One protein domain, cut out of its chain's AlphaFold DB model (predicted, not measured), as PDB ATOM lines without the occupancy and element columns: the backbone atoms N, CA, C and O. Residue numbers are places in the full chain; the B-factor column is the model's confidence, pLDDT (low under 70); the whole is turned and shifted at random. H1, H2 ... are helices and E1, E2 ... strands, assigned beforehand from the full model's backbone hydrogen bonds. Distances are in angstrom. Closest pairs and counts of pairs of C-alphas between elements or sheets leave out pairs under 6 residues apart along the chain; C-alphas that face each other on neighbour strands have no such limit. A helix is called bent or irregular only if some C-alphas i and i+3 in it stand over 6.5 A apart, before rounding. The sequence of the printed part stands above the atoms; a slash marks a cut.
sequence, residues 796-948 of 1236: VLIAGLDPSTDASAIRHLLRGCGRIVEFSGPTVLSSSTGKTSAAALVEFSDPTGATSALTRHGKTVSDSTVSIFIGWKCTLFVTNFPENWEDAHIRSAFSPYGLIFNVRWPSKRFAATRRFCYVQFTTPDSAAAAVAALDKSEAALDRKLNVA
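This is residues 796 to 948 of the 1236 residues of an uncharacterized protein of Sporisorium scitamineum (UniProt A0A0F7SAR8). Two lobes stand end to end, each a sheet of four strands with two helices packed over one face. The first holds E1 to E4 with H1 and H2, the second E5, E6, E7 and E9 with H3 and H4; the hairpin E2 and E3 reaches E6 of the second lobe, while residues 907 to 912 stick out. The printed part has 153 residues, with four named helices and nine strands along the chain as E1 H1 E2 E3 H2 E4 E5 H3 E6 E7 H4 E8 E9. The sheets, in order E2 E3 E1 E4 and E6 E7 E5 E9, are antiparallel, and the class is mixed. The whole is compact, with a radius of gyration of the C-alphas of 16.6 A and spans of 51 by 37 by 23 A.

The first sheet has E2, residues 820 to 830, 26.7 A long, E3, 836 to 844, 27.0 A, E1, 796 to 801, 14.2 A, and E4, 867 to 870. C-alpha 796 is at (126.175, 227.314, 296.402). H1 is 807 to 813 and H2 847 to 854. The second sheet has E6, 900 to 904, E7, 916 to 921, 16.4 A, E5, 875 to 879, and E9, 946 to 948, ending at C-alpha 948 (142.517, 236.781, 298.691). H3, 887 to 897, 16.3 A, is irregular, with C-alphas 893 and 896 7.1 A apart; H4 is 924 to 934, 15.3 A. E8, 938 to 940, pairs with no named strand.

The sheet E2 E3 E1 E4 is twisted; N 824 and O 841 are 2.9 A apart, N 798 and O 840 2.8 A, N 797 and O 869 2.8 A. H1 and H2 lie on its same face: H2 runs along the strands over E1 at a height over the sheet of 7.1 A, H1 across them at 8.3 A. The closest C-alphas of E2 and E6 are those of Leu 829 and Phe 901, 7.2 A apart. In the second sheet N 904 and O 918 are 2.8 A apart, N 876 and O 919 2.8 A, N 877 and O 948 2.8 A. H4 runs along the strands, H3 slantwise to them; the two touch at Tyr 897 and Ser 926, C-alphas 5.5 A apart, about perpendicular at 74 degrees. Every O i to N i+4 pair is within hydrogen-bond range in H1, H2 and H4, and 5 of 7 in H3.

The C-alphas farthest apart, Gly 816 and Leu 941, are 52.5 A apart. The printed part has no cut. The links H2 to E4 and E6 to E7 are long. The pLDDT is under 70 at residues 831 to 835, 862, 909 to 913 and 939 to 942.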
ATOM      1  N   VAL A 796     126.735 226.079 296.989       88.62
ATOM      2  CA  VAL A 796     126.175 227.314 296.402       88.62
ATOM      3  C   VAL A 796     125.590 228.241 297.462       88.62
ATOM      4  O   VAL A 796     125.030 227.796 298.463       88.62
ATOM      5  N   LEU A 797     125.710 229.543 297.219       88.50
ATOM      6  CA  LEU A 797     125.147 230.609 298.035       88.50
ATOM      7  C   LEU A 797     124.013 231.296 297.264       88.50
ATOM      8  O   LEU A 797     124.142 231.562 296.069       88.50
ATOM      9  N   ILE A 798     122.913 231.571 297.956       89.19
ATOM     10  CA  ILE A 798     121.706 232.212 297.433       89.19
ATOM     11  C   ILE A 798     121.529 233.537 298.171       89.19
ATOM     12  O   ILE A 798     121.520 233.553 299.402       89.19
ATOM     13  N   ALA A 799     121.392 234.631 297.428       87.06
ATOM     14  CA  ALA A 799     121.252 235.988 297.947       87.06
ATOM     15  C   ALA A 799     120.092 236.727 297.260       87.06
ATOM     16  O   ALA A 799     119.670 236.352 296.165       87.06
ATOM     17  N   GLY A 800     119.584 237.783 297.902       82.50
ATOM     18  CA  GLY A 800     118.413 238.520 297.413       82.50
ATOM     19  C   GLY A 800     117.081 237.855 297.771       82.50
ATOM     20  O   GLY A 800     116.096 238.060 297.071       82.50
ATOM     21  N   LEU A 801     117.045 237.047 298.837       84.38
ATOM     22  CA  LEU A 801     115.795 236.520 299.388       84.38
ATOM     23  C   LEU A 801     115.076 237.623 300.183       84.38
ATOM     24  O   LEU A 801     115.725 238.467 300.821       84.38
ATOM     25  N   ASP A 802     113.745 237.575 300.199       80.94
ATOM     26  CA  ASP A 802     112.927 238.348 301.138       80.94
ATOM     27  C   ASP A 802     113.206 237.852 302.577       80.94
ATOM     28  O   ASP A 802     113.269 236.631 302.777       80.94
ATOM     29  N   PRO A 803     113.374 238.734 303.582       78.56
ATOM     30  CA  PRO A 803     113.417 238.358 304.997       78.56
ATOM     31  C   PRO A 803     112.305 237.409 305.486       78.56
ATOM     32  O   PRO A 803     112.547 236.686 306.450       78.56
ATOM     33  N   SER A 804     111.130 237.358 304.845       77.75
ATOM     34  CA  SER A 804     110.055 236.399 305.156       77.75
ATOM     35  C   SER A 804     110.111 235.090 304.347       77.75
ATOM     36  O   SER A 804     109.136 234.337 304.327       77.75
ATOM     37  N   THR A 805     111.203 234.806 303.629       79.69
ATOM     38  CA  THR A 805     111.322 233.582 302.817       79.69
ATOM     39  C   THR A 805     111.674 232.372 303.675       79.69
ATOM     40  O   THR A 805     112.751 232.318 304.263       79.69
ATOM     41  N   ASP A 806     110.825 231.345 303.668       82.38
ATOM     42  CA  ASP A 806     111.082 230.096 304.386       82.38
ATOM     43  C   ASP A 806     112.144 229.194 303.731       82.38
ATOM     44  O   ASP A 806     112.277 229.081 302.507       82.38
ATOM     45  N   ALA A 807     112.802 228.387 304.569       81.62
ATOM     46  CA  ALA A 807     113.682 227.296 304.143       81.62
ATOM     47  C   ALA A 807     112.992 226.248 303.235       81.62
ATOM     48  O   ALA A 807     113.664 225.528 302.491       81.62
ATOM     49  N   SER A 808     111.660 226.144 303.290       82.31
ATOM     50  CA  SER A 808     110.843 225.281 302.427       82.31
ATOM     51  C   SER A 808     110.836 225.770 300.972       82.31
ATOM     52  O   SER A 808     111.065 224.973 300.061       82.31
ATOM     53  N   ALA A 809     110.674 227.079 300.751       82.12
ATOM     54  CA  ALA A 809     110.660 227.702 299.429       82.12
ATOM     55  C   ALA A 809     112.018 227.565 298.720       82.12
ATOM     56  O   ALA A 809     112.081 227.211 297.541       82.12
ATOM     57  N   ILE A 810     113.120 227.718 299.461       83.94
ATOM     58  CA  ILE A 810     114.485 227.531 298.938       83.94
ATOM     59  C   ILE A 810     114.718 226.066 298.519       83.94
ATOM     60  O   ILE A 810     115.284 225.792 297.461       83.94
ATOM     61  N   ARG A 811     114.217 225.097 299.299       86.75
ATOM     62  CA  ARG A 811     114.251 223.668 298.928       86.75
ATOM     63  C   ARG A 811     113.354 223.345 297.729       86.75
ATOM     64  O   ARG A 811     113.655 222.396 297.008       86.75
ATOM     65  N   HIS A 812     112.293 224.117 297.496       84.69
ATOM     66  CA  HIS A 812     111.456 223.992 296.302       84.69
ATOM     67  C   HIS A 812     112.164 224.529 295.045       84.69
ATOM     68  O   HIS A 812     112.191 223.836 294.030       84.69
ATOM     69  N   LEU A 813     112.816 225.698 295.126       83.75
ATOM     70  CA  LEU A 813     113.617 226.277 294.034       83.75
ATOM     71  C   LEU A 813     114.697 225.306 293.518       83.75
ATOM     72  O   LEU A 813     114.909 225.194 292.309       83.75
ATOM     73  N   LEU A 814     115.358 224.604 294.443       86.38
ATOM     74  CA  LEU A 814     116.442 223.652 294.174       86.38
ATOM     75  C   LEU A 814     115.959 222.213 293.893       86.38
ATOM     76  O   LEU A 814     116.779 221.294 293.790       86.38
ATOM     77  N   ARG A 815     114.644 221.976 293.775       83.25
ATOM     78  CA  ARG A 815     114.095 220.639 293.508       83.25
ATOM     79  C   ARG A 815     114.597 220.120 292.155       83.25
ATOM     80  O   ARG A 815     114.384 220.742 291.118       83.25
ATOM     81  N   GLY A 816     115.242 218.955 292.184       79.12
ATOM     82  CA  GLY A 816     115.835 218.319 291.004       79.12
ATOM     83  C   GLY A 816     117.262 218.771 290.673       79.12
ATOM     84  O   GLY A 816     117.865 218.172 289.794       79.12
ATOM     85  N   CYS A 817     117.835 219.759 291.375       80.44
ATOM     86  CA  CYS A 817     119.241 220.133 291.169       80.44
ATOM     87  C   CYS A 817     120.210 219.094 291.759       80.44
ATOM     88  O   CYS A 817     121.237 218.824 291.156       80.44
ATOM     89  N   GLY A 818     119.894 218.488 292.907       83.12
ATOM     90  CA  GLY A 818     120.724 217.448 293.524       83.12
ATOM     91  C   GLY A 818     120.292 217.114 294.952       83.12
ATOM     92  O   GLY A 818     119.351 217.709 295.486       83.12
ATOM     93  N   ARG A 819     120.984 216.171 295.603       84.44
ATOM     94  CA  ARG A 819     120.755 215.859 297.021       84.44
ATOM     95  C   ARG A 819     121.492 216.870 297.900       84.44
ATOM     96  O   ARG A 819     122.715 216.930 297.898       84.44
ATOM     97  N   ILE A 820     120.738 217.631 298.689       86.25
ATOM     98  CA  ILE A 820     121.290 218.553 299.690       86.25
ATOM     99  C   ILE A 820     121.850 217.747 300.875       86.25
ATOM    100  O   ILE A 820     121.175 216.860 301.407       86.25
ATOM    101  N   VAL A 821     123.076 218.074 301.278       83.19
ATOM    102  CA  VAL A 821     123.834 217.479 302.388       83.19
ATOM    103  C   VAL A 821     123.857 218.404 303.603       83.19
ATOM    104  O   VAL A 821     123.565 217.950 304.706       83.19
ATOM    105  N   GLU A 822     124.141 219.692 303.403       78.31
ATOM    106  CA  GLU A 822     124.134 220.719 304.453       78.31
ATOM    107  C   GLU A 822     123.340 221.945 303.970       78.31
ATOM    108  O   GLU A 822     123.302 222.249 302.778       78.31
ATOM    109  N   PHE A 823     122.646 222.620 304.884       82.62
ATOM    110  CA  PHE A 823     121.764 223.748 304.579       82.62
ATOM    111  C   PHE A 823     121.795 224.728 305.752       82.62
ATOM    112  O   PHE A 823     121.494 224.333 306.879       82.62
ATOM    113  N   SER A 824     122.155 225.982 305.487       78.44
ATOM    114  CA  SER A 824     122.311 227.039 306.488       78.44
ATOM    115  C   SER A 824     121.612 228.320 306.031       78.44
ATOM    116  O   SER A 824     121.663 228.675 304.851       78.44
ATOM    117  N   GLY A 825     120.951 229.003 306.963       77.31
ATOM    118  CA  GLY A 825     119.980 230.059 306.671       77.31
ATOM    119  C   GLY A 825     118.565 229.510 306.398       77.31
ATOM    120  O   GLY A 825     118.301 228.339 306.684       77.31
ATOM    121  N   PRO A 826     117.644 230.325 305.848       74.38
ATOM    122  CA  PRO A 826     117.848 231.719 305.458       74.38
ATOM    123  C   PRO A 826     118.196 232.607 306.657       74.38
ATOM    124  O   PRO A 826     117.498 232.622 307.665       74.38
ATOM    125  N   THR A 827     119.310 233.323 306.542       78.94
ATOM    126  CA  THR A 827     119.809 234.263 307.549       78.94
ATOM    127  C   THR A 827     119.451 235.668 307.095       78.94
ATOM    128  O   THR A 827     119.847 236.060 305.997       78.94
ATOM    129  N   VAL A 828     118.716 236.425 307.912       79.94
ATOM    130  CA  VAL A 828     118.416 237.838 307.632       79.94
ATOM    131  C   VAL A 828     119.678 238.668 307.867       79.94
ATOM    132  O   VAL A 828     120.292 238.586 308.929       79.94
ATOM    133  N   LEU A 829     120.069 239.463 306.873       78.31
ATOM    134  CA  LEU A 829     121.238 240.336 306.908       78.31
ATOM    135  C   LEU A 829     120.791 241.795 306.760       78.31
ATOM    136  O   LEU A 829     120.021 242.138 305.860       78.31
ATOM    137  N   SER A 830     121.307 242.659 307.632       73.44
ATOM    138  CA  SER A 830     121.055 244.102 307.603       73.44
ATOM    139  C   SER A 830     122.224 244.834 306.953       73.44
ATOM    140  O   SER A 830     123.368 244.693 307.382       73.44
ATOM    141  N   SER A 831     121.940 245.642 305.934       66.06
ATOM    142  CA  SER A 831     122.919 246.554 305.340       66.06
ATOM    143  C   SER A 831     123.223 247.735 306.264       66.06
ATOM    144  O   SER A 831     122.341 248.228 306.968       66.06
ATOM    145  N   SER A 832     124.437 248.283 306.159       58.47
ATOM    146  CA  SER A 832     124.795 249.609 306.691       58.47
ATOM    147  C   SER A 832     123.914 250.738 306.132       58.47
ATOM    148  O   SER A 832     123.796 251.792 306.747       58.47
ATOM    149  N   THR A 833     123.243 250.503 304.999       59.44
ATOM    150  CA  THR A 833     122.239 251.398 304.394       59.44
ATOM    151  C   THR A 833     120.804 251.164 304.894       59.44
ATOM    152  O   THR A 833     119.863 251.710 304.324       59.44
ATOM    153  N   GLY A 834     120.599 250.321 305.912       59.97
ATOM    154  CA  GLY A 834     119.285 250.020 306.499       59.97
ATOM    155  C   GLY A 834     118.418 249.025 305.714       59.97
ATOM    156  O   GLY A 834     117.395 248.576 306.224       59.97
ATOM    157  N   LYS A 835     118.815 248.633 304.496       67.94
ATOM    158  CA  LYS A 835     118.095 247.625 303.700       67.94
ATOM    159  C   LYS A 835     118.350 246.211 304.239       67.94
ATOM    160  O   LYS A 835     119.503 245.789 304.332       67.94
ATOM    161  N   THR A 836     117.285 245.480 304.556       74.69
ATOM    162  CA  THR A 836     117.320 244.070 304.976       74.69
ATOM    163  C   THR A 836     117.150 243.128 303.780       74.69
ATOM    164  O   THR A 836     116.385 243.409 302.858       74.69
ATOM    165  N   SER A 837     117.865 242.002 303.772       81.25
ATOM    166  CA  SER A 837     117.669 240.903 302.811       81.25
ATOM    167  C   SER A 837     118.190 239.596 303.405       81.25
ATOM    168  O   SER A 837     119.128 239.612 304.202       81.25
ATOM    169  N   ALA A 838     117.594 238.463 303.040       84.19
ATOM    170  CA  ALA A 838     118.051 237.155 303.486       84.19
ATOM    171  C   ALA A 838     119.022 236.488 302.489       84.19
ATOM    172  O   ALA A 838     119.006 236.739 301.279       84.19
ATOM    173  N   ALA A 839     119.868 235.602 303.017       87.06
ATOM    174  CA  ALA A 839     120.772 234.752 302.245       87.06
ATOM    175  C   ALA A 839     120.836 233.327 302.827       87.06
ATOM    176  O   ALA A 839     120.606 233.131 304.021       87.06
ATOM    177  N   ALA A 840     121.148 232.326 302.001       87.81
ATOM    178  CA  ALA A 840     121.242 230.921 302.409       87.81
ATOM    179  C   ALA A 840     122.388 230.183 301.697       87.81
ATOM    180  O   ALA A 840     122.653 230.424 300.520       87.81
ATOM    181  N   LEU A 841     123.038 229.253 302.399       87.25
ATOM    182  CA  LEU A 841     124.143 228.420 301.908       87.25
ATOM    183  C   LEU A 841     123.708 226.952 301.841       87.25
ATOM    184  O   LEU A 841     123.137 226.425 302.798       87.25
ATOM    185  N   VAL A 842     123.997 226.288 300.719       88.50
ATOM    186  CA  VAL A 842     123.566 224.912 300.440       88.50
ATOM    187  C   VAL A 842     124.745 224.080 299.923       88.50
ATOM    188  O   VAL A 842     125.298 224.388 298.870       88.50
ATOM    189  N   GLU A 843     125.116 223.024 300.653       88.88
ATOM    190  CA  GLU A 843     126.089 221.996 300.236       88.88
ATOM    191  C   GLU A 843     125.314 220.829 299.603       88.88
ATOM    192  O   GLU A 843     124.427 220.253 300.241       88.88
ATOM    193  N   PHE A 844     125.631 220.473 298.360       88.25
ATOM    194  CA  PHE A 844     125.140 219.266 297.686       88.25
ATOM    195  C   PHE A 844     126.061 218.063 297.947       88.25
ATOM    196  O   PHE A 844     127.170 218.213 298.452       88.25
ATOM    197  N   SER A 845     125.611 216.854 297.605       86.00
ATOM    198  CA  SER A 845     126.455 215.649 297.635       86.00
ATOM    199  C   SER A 845     127.526 215.624 296.546       86.00
ATOM    200  O   SER A 845     128.581 215.038 296.765       86.00
ATOM    201  N   ASP A 846     127.253 216.267 295.408       81.88
ATOM    202  CA  ASP A 846     128.023 216.144 294.173       81.88
ATOM    203  C   ASP A 846     128.166 217.523 293.495       81.88
ATOM    204  O   ASP A 846     127.221 218.326 293.539       81.88
ATOM    205  N   PRO A 847     129.290 217.817 292.811       81.69
ATOM    206  CA  PRO A 847     129.523 219.125 292.185       81.69
ATOM    207  C   PRO A 847     128.573 219.393 291.007       81.69
ATOM    208  O   PRO A 847     128.240 220.542 290.715       81.69
ATOM    209  N   THR A 848     128.048 218.338 290.376       85.25
ATOM    210  CA  THR A 848     126.955 218.420 289.393       85.25
ATOM    211  C   THR A 848     125.709 219.094 289.972       85.25
ATOM    212  O   THR A 848     125.019 219.814 289.249       85.25
ATOM    213  N   GLY A 849     125.447 218.939 291.276       86.25
ATOM    214  CA  GLY A 849     124.321 219.570 291.960       86.25
ATOM    215  C   GLY A 849     124.488 221.076 292.148       86.25
ATOM    216  O   GLY A 849     123.546 221.836 291.919       86.25
ATOM    217  N   ALA A 850     125.706 221.520 292.465       84.50
ATOM    218  CA  ALA A 850     126.044 222.938 292.535       84.50
ATOM    219  C   ALA A 850     125.923 223.611 291.156       84.50
ATOM    220  O   ALA A 850     125.247 224.632 291.027       84.50
ATOM    221  N   THR A 851     126.478 222.997 290.105       85.25
ATOM    222  CA  THR A 851     126.328 223.475 288.719       85.25
ATOM    223  C   THR A 851     124.858 223.510 288.288       85.25
ATOM    224  O   THR A 851     124.398 224.504 287.727       85.25
ATOM    225  N   SER A 852     124.076 222.482 288.631       87.69
ATOM    226  CA  SER A 852     122.635 222.433 288.344       87.69
ATOM    227  C   SER A 852     121.841 223.514 289.082       87.69
ATOM    228  O   SER A 852     120.839 224.002 288.555       87.69
ATOM    229  N   ALA A 853     122.273 223.935 290.275       86.88
ATOM    230  CA  ALA A 853     121.654 225.038 291.008       86.88
ATOM    231  C   ALA A 853     121.914 226.411 290.362       86.88
ATOM    232  O   ALA A 853     121.039 227.273 290.421       86.88
ATOM    233  N   LEU A 854     123.042 226.615 289.667       85.75
ATOM    234  CA  LEU A 854     123.305 227.865 288.932       85.75
ATOM    235  C   LEU A 854     122.266 228.123 287.822       85.75
ATOM    236  O   LEU A 854     121.923 229.273 287.567       85.75
ATOM    237  N   THR A 855     121.656 227.075 287.248       85.88
ATOM    238  CA  THR A 855     120.530 227.187 286.284       85.88
ATOM    239  C   THR A 855     119.241 227.787 286.882       85.88
ATOM    240  O   THR A 855     118.224 227.957 286.194       85.88
ATOM    241  N   ARG A 856     119.243 228.074 288.191       83.12
ATOM    242  CA  ARG A 856     118.154 228.722 288.931       83.12
ATOM    243  C   ARG A 856     118.458 230.181 289.303       83.12
ATOM    244  O   ARG A 856     117.595 230.825 289.890       83.12
ATOM    245  N   HIS A 857     119.626 230.712 288.928       86.12
ATOM    246  CA  HIS A 857     119.956 232.135 289.054       86.12
ATOM    247  C   HIS A 857     118.925 233.012 288.317       86.12
ATOM    248  O   HIS A 857     118.495 232.672 287.216       86.12
ATOM    249  N   GLY A 858     118.527 234.135 288.923       81.31
ATOM    250  CA  GLY A 858     117.607 235.112 288.329       81.31
ATOM    251  C   GLY A 858     116.128 234.713 288.359       81.31
ATOM    252  O   GLY A 858     115.289 235.455 287.855       81.31
ATOM    253  N   LYS A 859     115.781 233.560 288.948       85.12
ATOM    254  CA  LYS A 859     114.384 233.135 289.135       85.12
ATOM    255  C   LYS A 859     113.790 233.796 290.381       85.12
ATOM    256  O   LYS A 859     114.523 234.218 291.273       85.12
ATOM    257  N   THR A 860     112.467 233.899 290.440       82.81
ATOM    258  CA  THR A 860     111.763 234.472 291.593       82.81
ATOM    259  C   THR A 860     111.481 233.427 292.673       82.81
ATOM    260  O   THR A 860     111.182 232.266 292.386       82.81
ATOM    261  N   VAL A 861     111.563 233.857 293.932       80.31
ATOM    262  CA  VAL A 861     111.049 233.163 295.118       80.31
ATOM    263  C   VAL A 861     110.350 234.214 295.971       80.31
ATOM    264  O   VAL A 861     110.984 235.199 296.338       80.31
ATOM    265  N   SER A 862     109.061 234.011 296.265       64.06
ATOM    266  CA  SER A 862     108.232 234.970 297.015       64.06
ATOM    267  C   SER A 862     108.382 236.402 296.476       64.06
ATOM    268  O   SER A 862     108.826 237.301 297.180       64.06
ATOM    269  N   ASP A 863     108.127 236.557 295.173       71.00
ATOM    270  CA  ASP A 863     108.228 237.790 294.372       71.00
ATOM    271  C   ASP A 863     109.603 238.499 294.327       71.00
ATOM    272  O   ASP A 863     109.812 239.393 293.508       71.00
ATOM    273  N   SER A 864     110.595 238.032 295.091       79.69
ATOM    274  CA  SER A 864     111.986 238.495 295.037       79.69
ATOM    275  C   SER A 864     112.824 237.682 294.042       79.69
ATOM    276  O   SER A 864     112.793 236.451 294.030       79.69
ATOM    277  N   THR A 865     113.616 238.355 293.202       86.12
ATOM    278  CA  THR A 865     114.557 237.713 292.264       86.12
ATOM    279  C   THR A 865     115.831 237.270 292.982       86.12
ATOM    280  O   THR A 865     116.605 238.116 293.431       86.12
ATOM    281  N   VAL A 866     116.098 235.962 293.044       88.00
ATOM    282  CA  VAL A 866     117.279 235.422 293.736       88.00
ATOM    283  C   VAL A 866     118.494 235.256 292.828       88.00
ATOM    284  O   VAL A 866     118.441 234.643 291.757       88.00
ATOM    285  N   SER A 867     119.638 235.735 293.310       87.19
ATOM    286  CA  SER A 867     120.951 235.509 292.710       87.19
ATOM    287  C   SER A 867     121.606 234.282 293.343       87.19
ATOM    288  O   SER A 867     121.698 234.181 294.567       87.19
ATOM    289  N   ILE A 868     122.075 233.349 292.513       89.56
ATOM    290  CA  ILE A 868     122.751 232.120 292.957       89.56
ATOM    291  C   ILE A 868     124.194 232.125 292.461       89.56
ATOM    292  O   ILE A 868     124.442 232.342 291.273       89.56
ATOM    293  N   PHE A 869     125.136 231.861 293.362       87.62
ATOM    294  CA  PHE A 869     126.573 231.890 293.102       87.62
ATOM    295  C   PHE A 869     127.276 230.663 293.701       87.62
ATOM    296  O   PHE A 869     126.785 230.046 294.645       87.62
ATOM    297  N   ILE A 870     128.459 230.314 293.189       85.31
ATOM    298  CA  ILE A 870     129.285 229.242 293.771       85.31
ATOM    299  C   ILE A 870     129.887 229.735 295.097       85.31
ATOM    300  O   ILE A 870     130.447 230.832 295.162       85.31
ATOM    301  N   GLY A 871     129.798 228.923 296.154       81.88
ATOM    302  CA  GLY A 871     130.133 229.329 297.523       81.88
ATOM    303  C   GLY A 871     131.587 229.776 297.719       81.88
ATOM    304  O   GLY A 871     131.836 230.726 298.466       81.88
ATOM    305  N   TRP A 872     132.548 229.158 297.018       80.56
ATOM    306  CA  TRP A 872     133.961 229.554 297.103       80.56
ATOM    307  C   TRP A 872     134.234 230.923 296.464       80.56
ATOM    308  O   TRP A 872     134.996 231.703 297.028       80.56
ATOM    309  N   LYS A 873     133.545 231.276 295.366       83.62
ATOM    310  CA  LYS A 873     133.672 232.595 294.710       83.62
ATOM    311  C   LYS A 873     133.179 233.753 295.584       83.62
ATOM    312  O   LYS A 873     133.586 234.887 295.375       83.62
ATOM    313  N   CYS A 874     132.328 233.461 296.567       86.62
ATOM    314  CA  CYS A 874     131.834 234.429 297.550       86.62
ATOM    315  C   CYS A 874     132.637 234.396 298.868       86.62
ATOM    316  O   CYS A 874     132.297 235.102 299.815       86.62
ATOM    317  N   THR A 875     133.673 233.552 298.967       88.00
ATOM    318  CA  THR A 875     134.491 233.375 300.174       88.00
ATOM    319  C   THR A 875     135.883 233.973 299.973       88.00
ATOM    320  O   THR A 875     136.572 233.670 299.000       88.00
ATOM    321  N   LEU A 876     136.333 234.768 300.940       88.00
ATOM    322  CA  LEU A 876     137.702 235.260 301.054       88.00
ATOM    323  C   LEU A 876     138.487 234.476 302.097       88.00
ATOM    324  O   LEU A 876     137.940 234.076 303.121       88.00
ATOM    325  N   PHE A 877     139.784 234.328 301.858       88.06
ATOM    326  CA  PHE A 877     140.791 233.949 302.835       88.06
ATOM    327  C   PHE A 877     141.509 235.217 303.318       88.06
ATOM    328  O   PHE A 877     142.099 235.946 302.520       88.06
ATOM    329  N   VAL A 878     141.448 235.476 304.624       87.75
ATOM    330  CA  VAL A 878     142.027 236.659 305.277       87.75
ATOM    331  C   VAL A 878     143.089 236.198 306.270       87.75
ATOM    332  O   VAL A 878     142.817 235.324 307.094       87.75
ATOM    333  N   THR A 879     144.299 236.756 306.212       87.38
ATOM    334  CA  THR A 879     145.426 236.359 307.075       87.38
ATOM    335  C   THR A 879     146.335 237.541 307.432       87.38
ATOM    336  O   THR A 879     146.202 238.637 306.891       87.38
ATOM    337  N   ASN A 880     147.266 237.315 308.363       83.44
ATOM    338  CA  ASN A 880     148.233 238.287 308.897       83.44
ATOM    339  C   ASN A 880     147.647 239.475 309.696       83.44
ATOM    340  O   ASN A 880     148.351 240.442 309.986       83.44
ATOM    341  N   PHE A 881     146.390 239.384 310.134       85.06
ATOM    342  CA  PHE A 881     145.821 240.352 311.074       85.06
ATOM    343  C   PHE A 881     146.534 240.340 312.453       85.06
ATOM    344  O   PHE A 881     147.163 239.338 312.839       85.06
ATOM    345  N   PRO A 882     146.461 241.447 313.220       81.19
ATOM    346  CA  PRO A 882     146.915 241.515 314.610       81.19
ATOM    347  C   PRO A 882     146.303 240.424 315.503       81.19
ATOM    348  O   PRO A 882     145.177 239.984 315.308       81.19
ATOM    349  N   GLU A 883     147.049 239.964 316.510       75.00
ATOM    350  CA  GLU A 883     146.653 238.798 317.324       75.00
ATOM    351  C   GLU A 883     145.511 239.089 318.317       75.00
ATOM    352  O   GLU A 883     144.864 238.168 318.806       75.00
ATOM    353  N   ASN A 884     145.228 240.371 318.553       76.81
ATOM    354  CA  ASN A 884     144.086 240.876 319.313       76.81
ATOM    355  C   ASN A 884     142.830 241.139 318.454       76.81
ATOM    356  O   ASN A 884     141.855 241.667 318.980       76.81
ATOM    357  N   TRP A 885     142.834 240.823 317.152       81.44
ATOM    358  CA  TRP A 885     141.624 240.933 316.328       81.44
ATOM    359  C   TRP A 885     140.660 239.766 316.593       81.44
ATOM    360  O   TRP A 885     141.025 238.591 316.553       81.44
ATOM    361  N   GLU A 886     139.400 240.128 316.816       77.75
ATOM    362  CA  GLU A 886     138.259 239.239 317.077       77.75
ATOM    363  C   GLU A 886     137.206 239.375 315.956       77.75
ATOM    364  O   GLU A 886     137.313 240.257 315.100       77.75
ATOM    365  N   ASP A 887     136.147 238.558 315.983       81.75
ATOM    366  CA  ASP A 887     135.084 238.546 314.959       81.75
ATOM    367  C   ASP A 887     134.464 239.928 314.674       81.75
ATOM    368  O   ASP A 887     134.262 240.294 313.516       81.75
ATOM    369  N   ALA A 888     134.243 240.740 315.714       81.12
ATOM    370  CA  ALA A 888     133.715 242.100 315.580       81.12
ATOM    371  C   ALA A 888     134.642 243.034 314.776       81.12
ATOM    372  O   ALA A 888     134.166 243.836 313.974       81.12
ATOM    373  N   HIS A 889     135.963 242.894 314.933       84.75
ATOM    374  CA  HIS A 889     136.954 243.696 314.209       84.75
ATOM    375  C   HIS A 889     136.984 243.315 312.722       84.75
ATOM    376  O   HIS A 889     136.956 244.191 311.859       84.75
ATOM    377  N   ILE A 890     136.941 242.011 312.418       86.12
ATOM    378  CA  ILE A 890     136.826 241.509 311.040       86.12
ATOM    379  C   ILE A 890     135.517 241.990 310.396       86.12
ATOM    380  O   ILE A 890     135.547 242.530 309.292       86.12
ATOM    381  N   ARG A 891     134.369 241.877 311.078       85.06
ATOM    382  CA  ARG A 891     133.092 242.370 310.528       85.06
ATOM    383  C   ARG A 891     133.096 243.879 310.300       85.06
ATOM    384  O   ARG A 891     132.609 244.316 309.264       85.06
ATOM    385  N   SER A 892     133.672 244.663 311.212       83.94
ATOM    386  CA  SER A 892     133.774 246.119 311.048       83.94
ATOM    387  C   SER A 892     134.667 246.524 309.872       83.94
ATOM    388  O   SER A 892     134.357 247.505 309.204       83.94
ATOM    389  N   ALA A 893     135.758 245.797 309.612       84.81
ATOM    390  CA  ALA A 893     136.670 246.100 308.508       84.81
ATOM    391  C   ALA A 893     136.117 245.680 307.133       84.81
ATOM    392  O   ALA A 893     136.386 246.342 306.136       84.81
ATOM    393  N   PHE A 894     135.342 244.592 307.067       87.25
ATOM    394  CA  PHE A 894     134.857 244.022 305.802       87.25
ATOM    395  C   PHE A 894     133.426 244.452 305.416       87.25
ATOM    396  O   PHE A 894     133.073 244.364 304.240       87.25
ATOM    397  N   SER A 895     132.609 244.955 306.350       83.81
ATOM    398  CA  SER A 895     131.226 245.388 306.068       83.81
ATOM    399  C   SER A 895     131.047 246.555 305.077       83.81
ATOM    400  O   SER A 895     129.997 246.579 304.433       83.81
ATOM    401  N   PRO A 896     132.004 247.489 304.857       85.44
ATOM    402  CA  PRO A 896     131.835 248.545 303.849       85.44
ATOM    403  C   PRO A 896     131.735 248.024 302.407       85.44
ATOM    404  O   PRO A 896     131.203 248.713 301.543       85.44
ATOM    405  N   TYR A 897     132.240 246.814 302.145       85.19
ATOM    406  CA  TYR A 897     132.362 246.241 300.800       85.19
ATOM    407  C   TYR A 897     131.195 245.312 300.422       85.19
ATOM    408  O   TYR A 897     131.054 244.934 299.257       85.19
ATOM    409  N   GLY A 898     130.339 244.945 301.382       83.12
ATOM    410  CA  GLY A 898     129.156 244.122 301.136       83.12
ATOM    411  C   GLY A 898     128.578 243.448 302.376       83.12
ATOM    412  O   GLY A 898     129.132 243.510 303.473       83.12
ATOM    413  N   LEU A 899     127.462 242.742 302.183       84.19
ATOM    414  CA  LEU A 899     126.827 241.948 303.234       84.19
ATOM    415  C   LEU A 899     127.651 240.686 303.520       84.19
ATOM    416  O   LEU A 899     127.857 239.848 302.639       84.19
ATOM    417  N   ILE A 900     128.098 240.538 304.767       87.06
ATOM    418  CA  ILE A 900     128.820 239.355 305.247       87.06
ATOM    419  C   ILE A 900     127.795 238.317 305.714       87.06
ATOM    420  O   ILE A 900     127.132 238.512 306.730       87.06
ATOM    421  N   PHE A 901     127.697 237.193 305.004       84.88
ATOM    422  CA  PHE A 901     126.863 236.053 305.387       84.88
ATOM    423  C   PHE A 901     127.455 235.285 306.579       84.88
ATOM    424  O   PHE A 901     126.737 234.924 307.508       84.88
ATOM    425  N   ASN A 902     128.767 235.023 306.575       84.31
ATOM    426  CA  ASN A 902     129.422 234.264 307.645       84.31
ATOM    427  C   ASN A 902     130.914 234.625 307.779       84.31
ATOM    428  O   ASN A 902     131.552 235.029 306.809       84.31
ATOM    429  N   VAL A 903     131.482 234.431 308.972       86.38
ATOM    430  CA  VAL A 903     132.930 234.487 309.224       86.38
ATOM    431  C   VAL A 903     133.321 233.186 309.922       86.38
ATOM    432  O   VAL A 903     132.812 232.871 310.997       86.38
ATOM    433  N   ARG A 904     134.193 232.399 309.288       84.56
ATOM    434  CA  ARG A 904     134.574 231.051 309.733       84.56
ATOM    435  C   ARG A 904     136.008 231.052 310.252       84.56
ATOM    436  O   ARG A 904     136.951 231.278 309.489       84.56
ATOM    437  N   TRP A 905     136.173 230.768 311.540       84.56
ATOM    438  CA  TRP A 905     137.466 230.765 312.224       84.56
ATOM    439  C   TRP A 905     138.045 229.342 312.354       84.56
ATOM    440  O   TRP A 905     137.325 228.408 312.714       84.56
ATOM    441  N   PRO A 906     139.348 229.130 312.085       81.44
ATOM    442  CA  PRO A 906     139.976 227.820 312.195       81.44
ATOM    443  C   PRO A 906     140.202 227.430 313.660       81.44
ATOM    444  O   PRO A 906     140.715 228.216 314.455       81.44
ATOM    445  N   SER A 907     139.920 226.172 314.008       74.69
ATOM    446  CA  SER A 907     140.241 225.655 315.343       74.69
ATOM    447  C   SER A 907     141.756 225.687 315.600       74.69
ATOM    448  O   SER A 907     142.551 225.076 314.866       74.69
ATOM    449  N   LYS A 908     142.152 226.393 316.670       73.50
ATOM    450  CA  LYS A 908     143.534 226.477 317.178       73.50
ATOM    451  C   LYS A 908     144.005 225.169 317.836       73.50
ATOM    452  O   LYS A 908     145.207 224.999 318.017       73.50
ATOM    453  N   ARG A 909     143.093 224.223 318.128       66.31
ATOM    454  CA  ARG A 909     143.319 222.959 318.867       66.31
ATOM    455  C   ARG A 909     144.558 222.155 318.445       66.31
ATOM    456  O   ARG A 909     145.185 221.525 319.287       66.31
ATOM    457  N   PHE A 910     144.910 222.176 317.159       59.75
ATOM    458  CA  PHE A 910     146.062 221.443 316.609       59.75
ATOM    459  C   PHE A 910     147.280 222.327 316.292       59.75
ATOM    460  O   PHE A 910     148.361 221.803 316.047       59.75
ATOM    461  N   ALA A 911     147.118 223.653 316.260       68.56
ATOM    462  CA  ALA A 911     148.198 224.612 316.035       68.56
ATOM    463  C   ALA A 911     147.753 226.018 316.469       68.56
ATOM    464  O   ALA A 911     146.992 226.686 315.764       68.56
ATOM    465  N   ALA A 912     148.265 226.487 317.610       63.34
ATOM    466  CA  ALA A 912     147.934 227.799 318.176       63.34
ATOM    467  C   ALA A 912     148.333 228.988 317.276       63.34
ATOM    468  O   ALA A 912     147.728 230.050 317.359       63.34
ATOM    469  N   THR A 913     149.307 228.802 316.378       68.19
ATOM    470  CA  THR A 913     149.820 229.831 315.454       68.19
ATOM    471  C   THR A 913     148.904 230.134 314.260       68.19
ATOM    472  O   THR A 913     149.233 230.998 313.445       68.19
ATOM    473  N   ARG A 914     147.760 229.446 314.123       76.00
ATOM    474  CA  ARG A 914     146.773 229.682 313.054       76.00
ATOM    475  C   ARG A 914     146.109 231.057 313.225       76.00
ATOM    476  O   ARG A 914     145.250 231.226 314.083       76.00
ATOM    477  N   ARG A 915     146.498 232.018 312.379       79.38
ATOM    478  CA  ARG A 915     145.982 233.402 312.340       79.38
ATOM    479  C   ARG A 915     145.455 233.758 310.946       79.38
ATOM    480  O   ARG A 915     146.016 234.595 310.248       79.38
ATOM    481  N   PHE A 916     144.403 233.050 310.544       87.31
ATOM    482  CA  PHE A 916     143.609 233.324 309.347       87.31
ATOM    483  C   PHE A 916     142.122 233.116 309.660       87.31
ATOM    484  O   PHE A 916     141.798 232.421 310.621       87.31
ATOM    485  N   CYS A 917     141.225 233.671 308.853       85.38
ATOM    486  CA  CYS A 917     139.786 233.394 308.885       85.38
ATOM    487  C   CYS A 917     139.218 233.409 307.459       85.38
ATOM    488  O   CYS A 917     139.842 233.956 306.548       85.38
ATOM    489  N   TYR A 918     138.035 232.822 307.261       88.19
ATOM    490  CA  TYR A 918     137.317 232.916 305.989       88.19
ATOM    491  C   TYR A 918     136.103 233.836 306.116       88.19
ATOM    492  O   TYR A 918     135.188 233.529 306.882       88.19
ATOM    493  N   VAL A 919     136.073 234.932 305.357       88.81
ATOM    494  CA  VAL A 919     134.944 235.881 305.312       88.81
ATOM    495  C   VAL A 919     134.096 235.557 304.088       88.81
ATOM    496  O   VAL A 919     134.608 235.560 302.973       88.81
ATOM    497  N   GLN A 920     132.816 235.250 304.275       88.44
ATOM    498  CA  GLN A 920     131.899 234.903 303.191       88.44
ATOM    499  C   GLN A 920     130.887 236.030 302.974       88.44
ATOM    500  O   GLN A 920     130.068 236.303 303.852       88.44
ATOM    501  N   PHE A 921     130.950 236.672 301.810       90.50
ATOM    502  CA  PHE A 921     129.998 237.688 301.355       90.50
ATOM    503  C   PHE A 921     128.776 237.049 300.687       90.50
ATOM    504  O   PHE A 921     128.812 235.878 300.321       90.50
ATOM    505  N   THR A 922     127.703 237.819 300.491       87.75
ATOM    506  CA  THR A 922     126.510 237.395 299.731       87.75
ATOM    507  C   THR A 922     126.720 237.318 298.217       87.75
ATOM    508  O   THR A 922     125.973 236.613 297.541       87.75
ATOM    509  N   THR A 923     127.696 238.045 297.669       87.44
ATOM    510  CA  THR A 923     127.978 238.130 296.226       87.44
ATOM    511  C   THR A 923     129.479 237.971 295.947       87.44
ATOM    512  O   THR A 923     130.303 238.303 296.808       87.44
ATOM    513  N   PRO A 924     129.869 237.489 294.751       88.25
ATOM    514  CA  PRO A 924     131.272 237.447 294.344       88.25
ATOM    515  C   PRO A 924     131.848 238.854 294.122       88.25
ATOM    516  O   PRO A 924     133.032 239.069 294.367       88.25
ATOM    517  N   ASP A 925     131.022 239.825 293.727       87.06
ATOM    518  CA  ASP A 925     131.470 241.188 293.418       87.06
ATOM    519  C   ASP A 925     131.898 241.942 294.685       87.06
ATOM    520  O   ASP A 925     132.944 242.588 294.699       87.06
ATOM    521  N   SER A 926     131.167 241.775 295.795       88.44
ATOM    522  CA  SER A 926     131.583 242.282 297.112       88.44
ATOM    523  C   SER A 926     132.863 241.613 297.616       88.44
ATOM    524  O   SER A 926     133.714 242.275 298.209       88.44
ATOM    525  N   ALA A 927     133.042 240.316 297.342       87.06
ATOM    526  CA  ALA A 927     134.278 239.610 297.665       87.06
ATOM    527  C   ALA A 927     135.467 240.162 296.848       87.06
ATOM    528  O   ALA A 927     136.527 240.436 297.412       87.06
ATOM    529  N   ALA A 928     135.286 240.405 295.547       86.31
ATOM    530  CA  ALA A 928     136.301 241.012 294.686       86.31
ATOM    531  C   ALA A 928     136.638 242.460 295.095       86.31
ATOM    532  O   ALA A 928     137.816 242.812 295.172       86.31
ATOM    533  N   ALA A 929     135.633 243.276 295.426       85.69
ATOM    534  CA  ALA A 929     135.821 244.648 295.902       85.69
ATOM    535  C   ALA A 929     136.604 244.706 297.226       85.69
ATOM    536  O   ALA A 929     137.532 245.502 297.363       85.69
ATOM    537  N   ALA A 930     136.288 243.820 298.178       86.50
ATOM    538  CA  ALA A 930     137.021 243.711 299.436       86.50
ATOM    539  C   ALA A 930     138.482 243.261 299.234       86.50
ATOM    540  O   ALA A 930     139.370 243.787 299.900       86.50
ATOM    541  N   VAL A 931     138.764 242.345 298.297       87.25
ATOM    542  CA  VAL A 931     140.149 241.983 297.923       87.25
ATOM    543  C   VAL A 931     140.894 243.190 297.353       87.25
ATOM    544  O   VAL A 931     141.994 243.491 297.808       87.25
ATOM    545  N   ALA A 932     140.291 243.900 296.396       84.50
ATOM    546  CA  ALA A 932     140.922 245.032 295.719       84.50
ATOM    547  C   ALA A 932     141.240 246.216 296.654       84.50
ATOM    548  O   ALA A 932     142.171 246.969 296.378       84.50
ATOM    549  N   ALA A 933     140.484 246.379 297.745       82.81
ATOM    550  CA  ALA A 933     140.650 247.481 298.693       82.81
ATOM    551  C   ALA A 933     141.443 247.129 299.967       82.81
ATOM    552  O   ALA A 933     142.048 248.023 300.558       82.81
ATOM    553  N   LEU A 934     141.429 245.866 300.417       84.31
ATOM    554  CA  LEU A 934     142.023 245.463 301.699       84.31
ATOM    555  C   LEU A 934     143.305 244.629 301.579       84.31
ATOM    556  O   LEU A 934     144.036 244.541 302.570       84.31
ATOM    557  N   ASP A 935     143.625 244.030 300.425       83.88
ATOM    558  CA  ASP A 935     144.900 243.315 300.275       83.88
ATOM    559  C   ASP A 935     146.096 244.277 300.398       83.88
ATOM    560  O   ASP A 935     146.148 245.331 299.768       83.88
ATOM    561  N   LYS A 936     147.068 243.899 301.231       80.75
ATOM    562  CA  LYS A 936     148.276 244.657 301.612       80.75
ATOM    563  C   LYS A 936     148.021 245.997 302.322       80.75
ATOM    564  O   LYS A 936     148.975 246.746 302.542       80.75
ATOM    565  N   SER A 937     146.785 246.274 302.741       80.38
ATOM    566  CA  SER A 937     146.447 247.432 303.580       80.38
ATOM    567  C   SER A 937     147.123 247.356 304.959       80.38
ATOM    568  O   SER A 937     147.326 246.270 305.506       80.38
ATOM    569  N   GLU A 938     147.505 248.499 305.534       76.69
ATOM    570  CA  GLU A 938     148.180 248.556 306.839       76.69
ATOM    571  C   GLU A 938     147.156 248.511 307.983       76.69
ATOM    572  O   GLU A 938     146.467 249.485 308.273       76.69
ATOM    573  N   ALA A 939     147.045 247.345 308.626       60.53
ATOM    574  CA  ALA A 939     146.053 247.060 309.668       60.53
ATOM    575  C   ALA A 939     146.546 247.380 311.094       60.53
ATOM    576  O   ALA A 939     145.752 247.455 312.033       60.53
ATOM    577  N   ALA A 940     147.861 247.524 311.262       58.47
ATOM    578  CA  ALA A 940     148.539 247.998 312.464       58.47
ATOM    579  C   ALA A 940     149.962 248.450 312.091       58.47
ATOM    580  O   ALA A 940     150.439 248.137 310.997       58.47
ATOM    581  N   LEU A 941     150.662 249.114 313.021       50.62
ATOM    582  CA  LEU A 941     152.100 249.368 312.885       50.62
ATOM    583  C   LEU A 941     152.829 248.067 312.505       50.62
ATOM    584  O   LEU A 941     152.700 247.051 313.191       50.62
ATOM    585  N   ASP A 942     153.575 248.126 311.402       60.00
ATOM    586  CA  ASP A 942     154.410 247.043 310.873       60.00
ATOM    587  C   ASP A 942     153.663 245.741 310.479       60.00
ATOM    588  O   ASP A 942     154.258 244.664 310.414       60.00
ATOM    589  N   ARG A 943     152.343 245.795 310.197       71.25
ATOM    590  CA  ARG A 943     151.586 244.636 309.663       71.25
ATOM    591  C   ARG A 943     150.595 244.989 308.555       71.25
ATOM    592  O   ARG A 943     149.599 245.680 308.773       71.25
ATOM    593  N   LYS A 944     150.833 244.393 307.382       81.12
ATOM    594  CA  LYS A 944     149.945 244.439 306.213       81.12
ATOM    595  C   LYS A 944     148.998 243.239 306.208       81.12
ATOM    596  O   LYS A 944     149.439 242.105 306.411       81.12
ATOM    597  N   LEU A 945     147.707 243.495 306.019       83.50
ATOM    598  CA  LEU A 945     146.664 242.476 305.924       83.50
ATOM    599  C   LEU A 945     146.754 241.775 304.564       83.50
ATOM    600  O   LEU A 945     146.881 242.447 303.548       83.50
ATOM    601  N   ASN A 946     146.647 240.449 304.522       84.88
ATOM    602  CA  ASN A 946     146.614 239.708 303.257       84.88
ATOM    603  C   ASN A 946     145.189 239.196 303.016       84.88
ATOM    604  O   ASN A 946     144.639 238.483 303.863       84.88
ATOM    605  N   VAL A 947     144.606 239.540 301.866       86.50
ATOM    606  CA  VAL A 947     143.201 239.266 301.526       86.50
ATOM    607  C   VAL A 947     143.124 238.691 300.115       86.50
ATOM    608  O   VAL A 947     143.481 239.346 299.144       86.50
ATOM    609  N   ALA A 948     142.637 237.459 299.982       84.75
ATOM    610  CA  ALA A 948     142.517 236.781 298.691       84.75
ATOM    611  C   ALA A 948     141.165 236.075 298.548       84.75
ATOM    612  O   ALA A 948     140.570 235.659 299.540       84.75
TER     613      ALA A 948